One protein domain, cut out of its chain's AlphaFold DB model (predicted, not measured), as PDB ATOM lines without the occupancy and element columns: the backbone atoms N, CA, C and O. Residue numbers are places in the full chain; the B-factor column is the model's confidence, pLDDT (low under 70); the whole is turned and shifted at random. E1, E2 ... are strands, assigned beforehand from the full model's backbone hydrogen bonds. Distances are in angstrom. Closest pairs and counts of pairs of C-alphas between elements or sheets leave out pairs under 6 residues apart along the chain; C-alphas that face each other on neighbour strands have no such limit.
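AT A GLANCE: This is residues 823 to 918 of the 1037 residues of an uncharacterized protein of Thermoanaerobacteraceae bacterium SP2 (UniProt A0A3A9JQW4). Two strongly twisted sheets stand partly face to face as a small sandwich: a larger slab of E1, E5, E6, E7 and E8, and a smaller one of E2, E3 and E4 whose strands run at 23 degrees to those of the larger. Residues 836 to 841, in the long link from E1 to E2, stick out. The printed part has 96 residues, with no named helix and eight named strands, E1 to E8 in order along the chain. The larger sheet is mixed, in the order E1, E5, E6, E7, E8, and the smaller is antiparallel, in the order E2, E3, E4. The class is all strand, though under half of the residues are in named elements; the whole is compact, with a radius of gyration of the C-alphas of 13.7 A, and spans 40 by 26 by 24 A.

HOW THE PARTS SIT: E1, residues 827 to 830, is an edge strand, parallel to E5, residues 878 to 883, at 25 degrees, with N 830 and O 881 3.1 A apart. E2, residues 844 to 849, E3, residues 851 to 856, and E4, residues 861 to 866, form a meander, each strand the antiparallel neighbour of the one before. N 847 and O 853 of the hairpin E2 and E3 are 2.8 A apart, and N 854 and O 864 of the hairpin E3 and E4 are 2.9 A apart. E5 begins a second meander with E6, residues 888 to 894, E7, residues 902 to 906, and E8, residues 911 to 916. Within hydrogen-bond range are N 890 and O 882 at 2.8 A, N 905 and O 889 at 2.7 A, and N 913 and O 904 at 2.8 A. Between the sheets, the closest C-alphas of E1 and E2 are those of Phe 828 and Tyr 848, 6.6 A apart. E4 and E8 are only just apart, closest 8.5 A.

IN THESE COORDINATES: E1 begins at C-alpha 827, (153.459, 183.227, 217.530), and is 9.4 A long from first to last C-alpha. E2 measures 15.7 A, E3 15.8 A, E4 14.8 A and E5 16.1 A. E6, the longest strand by residues, measures 19.4 A, E7 13.3 A and E8 14.9 A. E8 ends at C-alpha 916, (137.300, 191.059, 207.772).

THE WHOLE: The outline is only just elongated, and the C-alphas farthest apart, those of Lys 859 and Gln 897, are 41.7 A apart. The printed part has no cut. The long links are E1 to E2 and E4 to E5, where the chain changes sheets. The mean pLDDT of the printed part is 81.9; residues 823 to 827, 836 to 841, 870 to 876 and 896 to 899 are under 70.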
ATOM      1  N   LEU A 823     163.005 179.959 216.909       69.31
ATOM      2  CA  LEU A 823     161.746 179.727 217.617       69.31
ATOM      3  C   LEU A 823     161.300 181.062 218.211       69.31
ATOM      4  O   LEU A 823     161.831 181.498 219.227       69.31
ATOM      5  N   ASP A 824     160.380 181.720 217.519       67.06
ATOM      6  CA  ASP A 824     159.865 183.021 217.908       67.06
ATOM      7  C   ASP A 824     158.679 182.842 218.865       67.06
ATOM      8  O   ASP A 824     157.706 182.153 218.540       67.06
ATOM      9  N   TYR A 825     158.770 183.457 220.047       63.81
ATOM     10  CA  TYR A 825     157.711 183.473 221.058       63.81
ATOM     11  C   TYR A 825     156.496 184.315 220.631       63.81
ATOM     12  O   TYR A 825     155.424 184.180 221.218       63.81
ATOM     13  N   ASN A 826     156.622 185.139 219.584       54.72
ATOM     14  CA  ASN A 826     155.565 186.035 219.105       54.72
ATOM     15  C   ASN A 826     154.426 185.328 218.339       54.72
ATOM     16  O   ASN A 826     153.510 185.963 217.812       54.72
ATOM     17  N   TYR A 827     154.452 184.000 218.261       58.59
ATOM     18  CA  TYR A 827     153.459 183.227 217.530       58.59
ATOM     19  C   TYR A 827     153.006 182.037 218.356       58.59
ATOM     20  O   TYR A 827     153.778 181.124 218.650       58.59
ATOM     21  N   PHE A 828     151.725 182.014 218.693       72.25
ATOM     22  CA  PHE A 828     151.162 180.955 219.512       72.25
ATOM     23  C   PHE A 828     149.770 180.558 219.033       72.25
ATOM     24  O   PHE A 828     149.034 181.302 218.376       72.25
ATOM     25  N   VAL A 829     149.434 179.317 219.357       73.75
ATOM     26  CA  VAL A 829     148.081 178.792 219.252       73.75
ATOM     27  C   VAL A 829     147.439 179.084 220.596       73.75
ATOM     28  O   VAL A 829     147.886 178.551 221.612       73.75
ATOM     29  N   LEU A 830     146.425 179.951 220.623       70.81
ATOM     30  CA  LEU A 830     145.659 180.158 221.853       70.81
ATOM     31  C   LEU A 830     145.026 178.828 222.266       70.81
ATOM     32  O   LEU A 830     144.557 178.103 221.383       70.81
ATOM     33  N   LYS A 831     145.055 178.513 223.576       73.56
ATOM     34  CA  LYS A 831     144.645 177.214 224.154       73.56
ATOM     35  C   LYS A 831     143.458 176.624 223.384       73.56
ATOM     36  O   LYS A 831     142.380 177.201 223.321       73.56
ATOM     37  N   ASP A 832     143.679 175.478 222.756       75.19
ATOM     38  CA  ASP A 832     142.646 174.795 221.989       75.19
ATOM     39  C   ASP A 832     141.584 174.282 222.967       75.19
ATOM     40  O   ASP A 832     141.899 173.482 223.848       75.19
ATOM     41  N   SER A 833     140.328 174.723 222.844       70.69
ATOM     42  CA  SER A 833     139.285 174.290 223.784       70.69
ATOM     43  C   SER A 833     139.044 172.778 223.744       70.69
ATOM     44  O   SER A 833     138.549 172.215 224.713       70.69
ATOM     45  N   ARG A 834     139.470 172.090 222.674       72.31
ATOM     46  CA  ARG A 834     139.442 170.621 222.593       72.31
ATOM     47  C   ARG A 834     140.365 169.944 223.603       72.31
ATOM     48  O   ARG A 834     140.235 168.749 223.830       72.31
ATOM     49  N   TYR A 835     141.317 170.677 224.176       70.94
ATOM     50  CA  TYR A 835     142.194 170.175 225.232       70.94
ATOM     51  C   TYR A 835     141.514 170.182 226.613       70.94
ATOM     52  O   TYR A 835     142.038 169.592 227.548       70.94
ATOM     53  N   TRP A 836     140.355 170.827 226.741       67.44
ATOM     54  CA  TRP A 836     139.643 170.976 228.010       67.44
ATOM     55  C   TRP A 836     138.460 170.025 228.147       67.44
ATOM     56  O   TRP A 836     138.175 169.558 229.245       67.44
ATOM     57  N   ASP A 837     137.803 169.673 227.040       64.50
ATOM     58  CA  ASP A 837     136.792 168.619 227.040       64.50
ATOM     59  C   ASP A 837     137.473 167.258 227.267       64.50
ATOM     60  O   ASP A 837     137.833 166.551 226.321       64.50
ATOM     61  N   ASN A 838     137.617 166.889 228.548       54.53
ATOM     62  CA  ASN A 838     138.165 165.634 229.090       54.53
ATOM     63  C   ASN A 838     137.726 164.352 228.343       54.53
ATOM     64  O   ASN A 838     138.340 163.297 228.486       54.53
ATOM     65  N   ALA A 839     136.672 164.418 227.528       47.62
ATOM     66  CA  ALA A 839     136.078 163.293 226.829       47.62
ATOM     67  C   ALA A 839     136.879 162.769 225.623       47.62
ATOM     68  O   ALA A 839     136.665 161.622 225.224       47.62
ATOM     69  N   LYS A 840     137.776 163.548 224.999       53.72
ATOM     70  CA  LYS A 840     138.521 163.067 223.819       53.72
ATOM     71  C   LYS A 840     139.942 163.607 223.794       53.72
ATOM     72  O   LYS A 840     140.214 164.635 223.183       53.72
ATOM     73  N   SER A 841     140.871 162.821 224.345       54.81
ATOM     74  CA  SER A 841     142.283 162.857 223.949       54.81
ATOM     75  C   SER A 841     142.372 162.608 222.440       54.81
ATOM     76  O   SER A 841     142.542 161.484 221.963       54.81
ATOM     77  N   ASN A 842     142.181 163.658 221.644       72.62
ATOM     78  CA  ASN A 842     142.585 163.607 220.262       72.62
ATOM     79  C   ASN A 842     144.117 163.680 220.276       72.62
ATOM     80  O   ASN A 842     144.738 164.436 221.025       72.62
ATOM     81  N   ASN A 843     144.759 162.851 219.464       87.25
ATOM     82  CA  ASN A 843     146.205 162.912 219.277       87.25
ATOM     83  C   ASN A 843     146.577 164.045 218.308       87.25
ATOM     84  O   ASN A 843     147.588 163.950 217.628       87.25
ATOM     85  N   LEU A 844     145.745 165.082 218.175       88.38
ATOM     86  CA  LEU A 844     145.941 166.169 217.226       88.38
ATOM     87  C   LEU A 844     146.432 167.410 217.966       88.38
ATOM     88  O   LEU A 844     145.776 167.893 218.885       88.38
ATOM     89  N   ARG A 845     147.594 167.928 217.575       89.88
ATOM     90  CA  ARG A 845     148.194 169.108 218.203       89.88
ATOM     91  C   ARG A 845     148.574 170.134 217.168       89.88
ATOM     92  O   ARG A 845     149.255 169.813 216.197       89.88
ATOM     93  N   TRP A 846     148.143 171.363 217.398       91.19
ATOM     94  CA  TRP A 846     148.677 172.501 216.675       91.19
ATOM     95  C   TRP A 846     150.052 172.866 217.219       91.19
ATOM     96  O   TRP A 846     150.223 173.046 218.420       91.19
ATOM     97  N   ILE A 847     151.024 172.962 216.322       90.62
ATOM     98  CA  ILE A 847     152.410 173.311 216.614       90.62
ATOM     99  C   ILE A 847     152.807 174.425 215.651       90.62
ATOM    100  O   ILE A 847     152.610 174.293 214.443       90.62
ATOM    101  N   TYR A 848     153.356 175.522 216.165       89.38
ATOM    102  CA  TYR A 848     153.851 176.615 215.333       89.38
ATOM    103  C   TYR A 848     155.351 176.457 215.054       89.38
ATOM    104  O   TYR A 848     156.146 176.348 215.981       89.38
ATOM    105  N   LEU A 849     155.728 176.463 213.772       88.31
ATOM    106  CA  LEU A 849     157.116 176.485 213.281       88.31
ATOM    107  C   LEU A 849     157.169 177.296 211.970       88.31
ATOM    108  O   LEU A 849     157.263 176.720 210.885       88.31
ATOM    109  N   ASN A 850     157.002 178.623 212.038       84.44
ATOM    110  CA  ASN A 850     156.687 179.565 210.930       84.44
ATOM    111  C   ASN A 850     155.301 179.423 210.303       84.44
ATOM    112  O   ASN A 850     154.722 180.398 209.833       84.44
ATOM    113  N   ASN A 851     154.803 178.198 210.250       89.38
ATOM    114  CA  ASN A 851     153.458 177.846 209.836       89.38
ATOM    115  C   ASN A 851     152.774 177.147 211.012       89.38
ATOM    116  O   ASN A 851     153.457 176.616 211.892       89.38
ATOM    117  N   PHE A 852     151.445 177.096 211.018       91.81
ATOM    118  CA  PHE A 852     150.735 176.249 211.977       91.81
ATOM    119  C   PHE A 852     150.596 174.838 211.404       91.81
ATOM    120  O   PHE A 852     150.038 174.650 210.320       91.81
ATOM    121  N   TYR A 853     151.101 173.850 212.133       92.38
ATOM    122  CA  TYR A 853     151.056 172.433 211.792       92.38
ATOM    123  C   TYR A 853     150.067 171.732 212.710       92.38
ATOM    124  O   TYR A 853     150.276 171.708 213.917       92.38
ATOM    125  N   LEU A 854     149.029 171.115 212.154       92.38
ATOM    126  CA  LEU A 854     148.204 170.170 212.900       92.38
ATOM    127  C   LEU A 854     148.838 168.786 212.778       92.38
ATOM    128  O   LEU A 854     148.840 168.188 211.699       92.38
ATOM    129  N   VAL A 855     149.399 168.284 213.870       93.06
ATOM    130  CA  VAL A 855     150.167 167.039 213.912       93.06
ATOM    131  C   VAL A 855     149.384 165.964 214.649       93.06
ATOM    132  O   VAL A 855     148.955 166.165 215.779       93.06
ATOM    133  N   ASP A 856     149.235 164.803 214.015       93.06
ATOM    134  CA  ASP A 856     148.827 163.567 214.675       93.06
ATOM    135  C   ASP A 856     150.029 162.993 215.429       93.06
ATOM    136  O   ASP A 856     150.854 162.272 214.856       93.06
ATOM    137  N   ILE A 857     150.148 163.350 216.707       93.75
ATOM    138  CA  ILE A 857     151.285 162.983 217.557       93.75
ATOM    139  C   ILE A 857     151.350 161.476 217.823       93.75
ATOM    140  O   ILE A 857     152.420 160.956 218.113       93.75
ATOM    141  N   SER A 858     150.253 160.734 217.645       93.50
ATOM    142  CA  SER A 858     150.286 159.268 217.764       93.50
ATOM    143  C   SER A 858     150.936 158.579 216.564       93.50
ATOM    144  O   SER A 858     151.385 157.438 216.667       93.50
ATOM    145  N   LYS A 859     150.989 159.264 215.417       95.31
ATOM    146  CA  LYS A 859     151.478 158.705 214.149       95.31
ATOM    147  C   LYS A 859     152.697 159.434 213.593       95.31
ATOM    148  O   LYS A 859     153.238 158.980 212.590       95.31
ATOM    149  N   GLY A 860     153.078 160.575 214.168       96.19
ATOM    150  CA  GLY A 860     154.115 161.439 213.608       96.19
ATOM    151  C   GLY A 860     153.748 161.977 212.228       96.19
ATOM    152  O   GLY A 860     154.608 162.090 211.359       96.19
ATOM    153  N   LYS A 861     152.459 162.249 211.989       96.44
ATOM    154  CA  LYS A 861     151.964 162.698 210.681       96.44
ATOM    155  C   LYS A 861     151.407 164.105 210.771       96.44
ATOM    156  O   LYS A 861     150.474 164.356 211.530       96.44
ATOM    157  N   ILE A 862     151.921 165.000 209.935       94.94
ATOM    158  CA  ILE A 862     151.268 166.284 209.684       94.94
ATOM    159  C   ILE A 862     149.939 165.983 208.989       94.94
ATOM    160  O   ILE A 862     149.917 165.430 207.891       94.94
ATOM    161  N   ARG A 863     148.833 166.325 209.643       91.38
ATOM    162  CA  ARG A 863     147.502 166.290 209.036       91.38
ATOM    163  C   ARG A 863     147.285 167.500 208.165       91.38
ATOM    164  O   ARG A 863     146.709 167.378 207.091       91.38
ATOM    165  N   TYR A 864     147.743 168.652 208.642       88.88
ATOM    166  CA  TYR A 864     147.429 169.899 207.993       88.88
ATOM    167  C   TYR A 864     148.482 170.987 208.259       88.88
ATOM    168  O   TYR A 864     149.158 170.961 209.287       88.88
ATOM    169  N   ILE A 865     148.646 171.913 207.305       92.56
ATOM    170  CA  ILE A 865     149.583 173.045 207.379       92.56
ATOM    171  C   ILE A 865     148.861 174.316 206.940       92.56
ATOM    172  O   ILE A 865     148.464 174.427 205.776       92.56
ATOM    173  N   ILE A 866     148.769 175.300 207.833       91.44
ATOM    174  CA  ILE A 866     148.393 176.674 207.484       91.44
ATOM    175  C   ILE A 866     149.675 177.417 207.134       91.44
ATOM    176  O   ILE A 866     150.448 177.778 208.022       91.44
ATOM    177  N   LYS A 867     149.919 177.582 205.829       89.12
ATOM    178  CA  LYS A 867     151.091 178.295 205.317       89.12
ATOM    179  C   LYS A 867     150.881 179.801 205.351       89.12
ATOM    180  O   LYS A 867     149.786 180.270 205.050       89.12
ATOM    181  N   PHE A 868     151.961 180.531 205.603       80.00
ATOM    182  CA  PHE A 868     151.978 181.983 205.487       80.00
ATOM    183  C   PHE A 868     153.050 182.469 204.525       80.00
ATOM    184  O   PHE A 868     154.183 181.979 204.539       80.00
ATOM    185  N   ASP A 869     152.694 183.470 203.723       75.31
ATOM    186  CA  ASP A 869     153.654 184.162 202.877       75.31
ATOM    187  C   ASP A 869     154.609 184.971 203.755       75.31
ATOM    188  O   ASP A 869     154.216 185.847 204.523       75.31
ATOM    189  N   GLN A 870     155.901 184.660 203.648       66.19
ATOM    190  CA  GLN A 870     156.943 185.304 204.450       66.19
ATOM    191  C   GLN A 870     157.181 186.775 204.070       66.19
ATOM    192  O   GLN A 870     157.908 187.467 204.780       66.19
ATOM    193  N   GLY A 871     156.575 187.258 202.979       65.62
ATOM    194  CA  GLY A 871     156.696 188.644 202.521       65.62
ATOM    195  C   GLY A 871     156.154 189.678 203.515       65.62
ATOM    196  O   GLY A 871     156.654 190.797 203.538       65.62
ATOM    197  N   ASP A 872     155.216 189.292 204.387       60.69
ATOM    198  CA  ASP A 872     154.571 190.204 205.346       60.69
ATOM    199  C   ASP A 872     155.297 190.330 206.698       60.69
ATOM    200  O   ASP A 872     154.888 191.131 207.544       60.69
ATOM    201  N   LYS A 873     156.395 189.584 206.906       60.38
ATOM    202  CA  LYS A 873     157.115 189.515 208.194       60.38
ATOM    203  C   LYS A 873     157.606 190.869 208.720       60.38
ATOM    204  O   LYS A 873     157.797 191.002 209.917       60.38
ATOM    205  N   GLN A 874     157.810 191.872 207.863       60.56
ATOM    206  CA  GLN A 874     158.280 193.190 208.313       60.56
ATOM    207  C   GLN A 874     157.186 194.057 208.957       60.56
ATOM    208  O   GLN A 874     157.505 195.131 209.455       60.56
ATOM    209  N   THR A 875     155.911 193.648 208.924       64.12
ATOM    210  CA  THR A 875     154.804 194.507 209.391       64.12
ATOM    211  C   THR A 875     153.837 193.853 210.371       64.12
ATOM    212  O   THR A 875     152.840 194.488 210.703       64.12
ATOM    213  N   ILE A 876     154.066 192.601 210.776       65.06
ATOM    214  CA  ILE A 876     153.191 191.861 211.695       65.06
ATOM    215  C   ILE A 876     153.991 191.540 212.950       65.06
ATOM    216  O   ILE A 876     155.026 190.885 212.847       65.06
ATOM    217  N   ASP A 877     153.492 191.979 214.104       72.12
ATOM    218  CA  ASP A 877     154.157 191.755 215.388       72.12
ATOM    219  C   ASP A 877     153.797 190.383 215.953       72.12
ATOM    220  O   ASP A 877     154.680 189.640 216.367       72.12
ATOM    221  N   TYR A 878     152.515 190.002 215.885       78.19
ATOM    222  CA  TYR A 878     152.053 188.678 216.301       78.19
ATOM    223  C   TYR A 878     151.068 188.109 215.291       78.19
ATOM    224  O   TYR A 878     150.264 188.824 214.697       78.19
ATOM    225  N   ARG A 879     151.076 186.789 215.127       83.62
ATOM    226  CA  ARG A 879     149.994 186.086 214.435       83.62
ATOM    227  C   ARG A 879     149.489 184.962 215.311       83.62
ATOM    228  O   ARG A 879     150.253 184.105 215.752       83.62
ATOM    229  N   VAL A 880     148.180 184.963 215.514       87.31
ATOM    230  CA  VAL A 880     147.507 184.096 216.471       87.31
ATOM    231  C   VAL A 880     146.555 183.170 215.731       87.31
ATOM    232  O   VAL A 880     145.725 183.617 214.935       87.31
ATOM    233  N   LEU A 881     146.666 181.870 216.005       90.69
ATOM    234  CA  LEU A 881     145.668 180.885 215.596       90.69
ATOM    235  C   LEU A 881     144.749 180.597 216.782       90.69
ATOM    236  O   LEU A 881     145.195 180.076 217.805       90.69
ATOM    237  N   ARG A 882     143.458 180.896 216.627       89.88
ATOM    238  CA  ARG A 882     142.424 180.550 217.603       89.88
ATOM    239  C   ARG A 882     141.567 179.422 217.047       89.88
ATOM    240  O   ARG A 882     140.792 179.631 216.119       89.88
ATOM    241  N   VAL A 883     141.702 178.226 217.606       90.75
ATOM    242  CA  VAL A 883     140.868 177.080 217.224       90.75
ATOM    243  C   VAL A 883     139.491 177.252 217.857       90.75
ATOM    244  O   VAL A 883     139.392 177.425 219.070       90.75
ATOM    245  N   LEU A 884     138.436 177.249 217.040       90.50
ATOM    246  CA  LEU A 884     137.062 177.409 217.523       90.50
ATOM    247  C   LEU A 884     136.418 176.049 217.809       90.50
ATOM    248  O   LEU A 884     135.737 175.897 218.820       90.50
ATOM    249  N   ASN A 885     136.650 175.070 216.929       90.12
ATOM    250  CA  ASN A 885     136.226 173.675 217.056       90.12
ATOM    251  C   ASN A 885     137.055 172.772 216.107       90.12
ATOM    252  O   ASN A 885     138.105 173.181 215.611       90.12
ATOM    253  N   ASP A 886     136.600 171.539 215.853       86.81
ATOM    254  CA  ASP A 886     137.279 170.588 214.953       86.81
ATOM    255  C   ASP A 886     137.288 171.001 213.471       86.81
ATOM    256  O   ASP A 886     138.109 170.501 212.700       86.81
ATOM    257  N   GLU A 887     136.416 171.924 213.071       91.31
ATOM    258  CA  GLU A 887     136.200 172.309 211.673       91.31
ATOM    259  C   GLU A 887     136.713 173.716 211.354       91.31
ATOM    260  O   GLU A 887     137.048 174.000 210.204       91.31
ATOM    261  N   TYR A 888     136.816 174.595 212.353       93.62
ATOM    262  CA  TYR A 888     137.077 176.014 212.142       93.62
ATOM    263  C   TYR A 888     138.118 176.590 213.100       93.62
ATOM    264  O   TYR A 888     138.175 176.275 214.291       93.62
ATOM    265  N   ALA A 889     138.913 177.517 212.572       94.25
ATOM    266  CA  ALA A 889     139.830 178.350 213.334       94.25
ATOM    267  C   ALA A 889     139.786 179.794 212.822       94.25
ATOM    268  O   ALA A 889     139.462 180.035 211.664       94.25
ATOM    269  N   VAL A 890     140.139 180.758 213.661       93.94
ATOM    270  CA  VAL A 890     140.368 182.145 213.251       93.94
ATOM    271  C   VAL A 890     141.863 182.400 213.205       93.94
ATOM    272  O   VAL A 890     142.590 182.057 214.139       93.94
ATOM    273  N   ILE A 891     142.310 183.002 212.110       92.38
ATOM    274  CA  ILE A 891     143.664 183.526 211.977       92.38
ATOM    275  C   ILE A 891     143.581 185.032 212.164       92.38
ATOM    276  O   ILE A 891     142.899 185.709 211.393       92.38
ATOM    277  N   ASN A 892     144.254 185.525 213.198       89.12
ATOM    278  CA  ASN A 892     144.334 186.940 213.512       89.12
ATOM    279  C   ASN A 892     145.773 187.410 213.322       89.12
ATOM    280  O   ASN A 892     146.690 186.873 213.952       89.12
ATOM    281  N   ASP A 893     145.963 188.400 212.462       84.12
ATOM    282  CA  ASP A 893     147.213 189.146 212.423       84.12
ATOM    283  C   ASP A 893     147.082 190.236 213.480       84.12
ATOM    284  O   ASP A 893     146.011 190.809 213.619       84.12
ATOM    285  N   LEU A 894     148.121 190.511 214.258       76.81
ATOM    286  CA  LEU A 894     148.161 191.585 215.244       76.81
ATOM    287  C   LEU A 894     149.309 192.518 214.874       76.81
ATOM    288  O   LEU A 894     150.462 192.095 214.752       76.81
ATOM    289  N   LYS A 895     148.976 193.793 214.678       76.88
ATOM    290  CA  LYS A 895     149.940 194.876 214.488       76.88
ATOM    291  C   LYS A 895     149.827 195.821 215.673       76.88
ATOM    292  O   LYS A 895     148.731 196.301 215.968       76.88
ATOM    293  N   TYR A 896     150.938 196.119 216.337       69.25
ATOM    294  CA  TYR A 896     151.009 197.176 217.334       69.25
ATOM    295  C   TYR A 896     150.433 198.449 216.702       69.25
ATOM    296  O   TYR A 896     150.906 198.932 215.673       69.25
ATOM    297  N   GLN A 897     149.371 198.975 217.322       62.44
ATOM    298  CA  GLN A 897     148.722 200.248 216.983       62.44
ATOM    299  C   GLN A 897     147.922 200.311 215.669       62.44
ATOM    300  O   GLN A 897     147.469 201.398 215.308       62.44
ATOM    301  N   LYS A 898     147.715 199.208 214.935       67.12
ATOM    302  CA  LYS A 898     146.848 199.230 213.742       67.12
ATOM    303  C   LYS A 898     145.874 198.062 213.725       67.12
ATOM    304  O   LYS A 898     146.303 196.938 213.972       67.12
ATOM    305  N   PRO A 899     144.600 198.300 213.354       61.94
ATOM    306  CA  PRO A 899     143.678 197.211 213.113       61.94
ATOM    307  C   PRO A 899     144.260 196.333 212.010       61.94
ATOM    308  O   PRO A 899     144.591 196.786 210.911       61.94
ATOM    309  N   SER A 900     144.430 195.072 212.348       73.69
ATOM    310  CA  SER A 900     144.869 194.018 211.460       73.69
ATOM    311  C   SER A 900     143.693 193.078 211.279       73.69
ATOM    312  O   SER A 900     143.049 192.683 212.249       73.69
ATOM    313  N   GLY A 901     143.338 192.818 210.023       89.38
ATOM    314  CA  GLY A 901     142.202 191.972 209.708       89.38
ATOM    315  C   GLY A 901     142.358 190.545 210.230       89.38
ATOM    316  O   GLY A 901     143.461 190.055 210.477       89.38
ATOM    317  N   PHE A 902     141.232 189.850 210.333       94.44
ATOM    318  CA  PHE A 902     141.174 188.434 210.675       94.44
ATOM    319  C   PHE A 902     140.485 187.634 209.568       94.44
ATOM    320  O   PHE A 902     139.726 188.167 208.752       94.44
ATOM    321  N   GLY A 903     140.745 186.330 209.531       95.31
ATOM    322  CA  GLY A 903     140.108 185.409 208.595       95.31
ATOM    323  C   GLY A 903     139.570 184.166 209.282       95.31
ATOM    324  O   GLY A 903     140.262 183.561 210.101       95.31
ATOM    325  N   LEU A 904     138.358 183.754 208.903       97.00
ATOM    326  CA  LEU A 904     137.838 182.445 209.285       97.00
ATOM    327  C   LEU A 904     138.437 181.380 208.370       97.00
ATOM    328  O   LEU A 904     138.335 181.442 207.141       97.00
ATOM    329  N   TYR A 905     139.049 180.386 208.986       95.12
ATOM    330  CA  TYR A 905     139.727 179.283 208.348       95.12
ATOM    331  C   TYR A 905     138.928 177.993 208.508       95.12
ATOM    332  O   TYR A 905     138.578 177.616 209.623       95.12
ATOM    333  N   SER A 906     138.677 177.299 207.401       94.62
ATOM    334  CA  SER A 906     138.049 175.977 207.397       94.62
ATOM    335  C   SER A 906     139.136 174.900 207.369       94.62
ATOM    336  O   SER A 906     139.957 174.827 206.447       94.62
ATOM    337  N   LEU A 907     139.167 174.095 208.430       90.06
ATOM    338  CA  LEU A 907     140.145 173.036 208.663       90.06
ATOM    339  C   LEU A 907     139.917 171.837 207.747       90.06
ATOM    340  O   LEU A 907     140.895 171.217 207.340       90.06
ATOM    341  N   ASP A 908     138.668 171.561 207.375       89.56
ATOM    342  CA  ASP A 908     138.269 170.506 206.440       89.56
ATOM    343  C   ASP A 908     138.596 170.860 204.977       89.56
ATOM    344  O   ASP A 908     139.153 170.040 204.251       89.56
ATOM    345  N   LYS A 909     138.300 172.092 204.534       92.19
ATOM    346  CA  LYS A 909     138.525 172.532 203.139       92.19
ATOM    347  C   LYS A 909     139.907 173.116 202.908       92.19
ATOM    348  O   LYS A 909     140.233 173.439 201.766       92.19
ATOM    349  N   HIS A 910     140.687 173.293 203.970       91.31
ATOM    350  CA  HIS A 910     142.036 173.839 203.911       91.31
ATOM    351  C   HIS A 910     142.091 175.189 203.182       91.31
ATOM    352  O   HIS A 910     142.940 175.406 202.312       91.31
ATOM    353  N   LYS A 911     141.185 176.106 203.538       94.31
ATOM    354  CA  LYS A 911     141.209 177.475 203.015       94.31
ATOM    355  C   LYS A 911     140.594 178.485 203.976       94.31
ATOM    356  O   LYS A 911     139.718 178.158 204.776       94.31
ATOM    357  N   VAL A 912     141.003 179.741 203.815       95.06
ATOM    358  CA  VAL A 912     140.273 180.889 204.364       95.06
ATOM    359  C   VAL A 912     138.926 180.968 203.649       95.06
ATOM    360  O   VAL A 912     138.884 180.999 202.418       95.06
ATOM    361  N   LEU A 913     137.829 180.962 204.403       96.88
ATOM    362  CA  LEU A 913     136.484 181.105 203.846       96.88
ATOM    363  C   LEU A 913     136.184 182.562 203.499       96.88
ATOM    364  O   LEU A 913     135.673 182.842 202.419       96.88
ATOM    365  N   TRP A 914     136.543 183.476 204.396       97.69
ATOM    366  CA  TRP A 914     136.354 184.915 204.243       97.69
ATOM    367  C   TRP A 914     137.285 185.677 205.201       97.69
ATOM    368  O   TRP A 914     137.857 185.092 206.125       97.69
ATOM    369  N   LYS A 915     137.452 186.985 204.968       96.62
ATOM    370  CA  LYS A 915     138.265 187.903 205.787       96.62
ATOM    371  C   LYS A 915     137.468 189.148 206.177       96.62
ATOM    372  O   LYS A 915     136.540 189.529 205.464       96.62
ATOM    373  N   LYS A 916     137.842 189.780 207.289       95.56
ATOM    374  CA  LYS A 916     137.300 191.059 207.772       95.56
ATOM    375  C   LYS A 916     138.452 191.947 208.237       95.56
ATOM    376  O   LYS A 916     139.349 191.467 208.919       95.56
ATOM    377  N   GLU A 917     138.399 193.233 207.908       92.50
ATOM    378  CA  GLU A 917     139.367 194.237 208.373       92.50
ATOM    379  C   GLU A 917     138.905 194.826 209.711       92.50
ATOM    380  O   GLU A 917     138.278 195.880 209.752       92.50
ATOM    381  N   ALA A 918     139.143 194.101 210.803       89.56
ATOM    382  CA  ALA A 918     138.848 194.560 212.156       89.56
ATOM    383  C   ALA A 918     139.755 193.852 213.166       89.56
ATOM    384  O   ALA A 918     140.135 192.703 212.946       89.56
TER     385      ALA A 918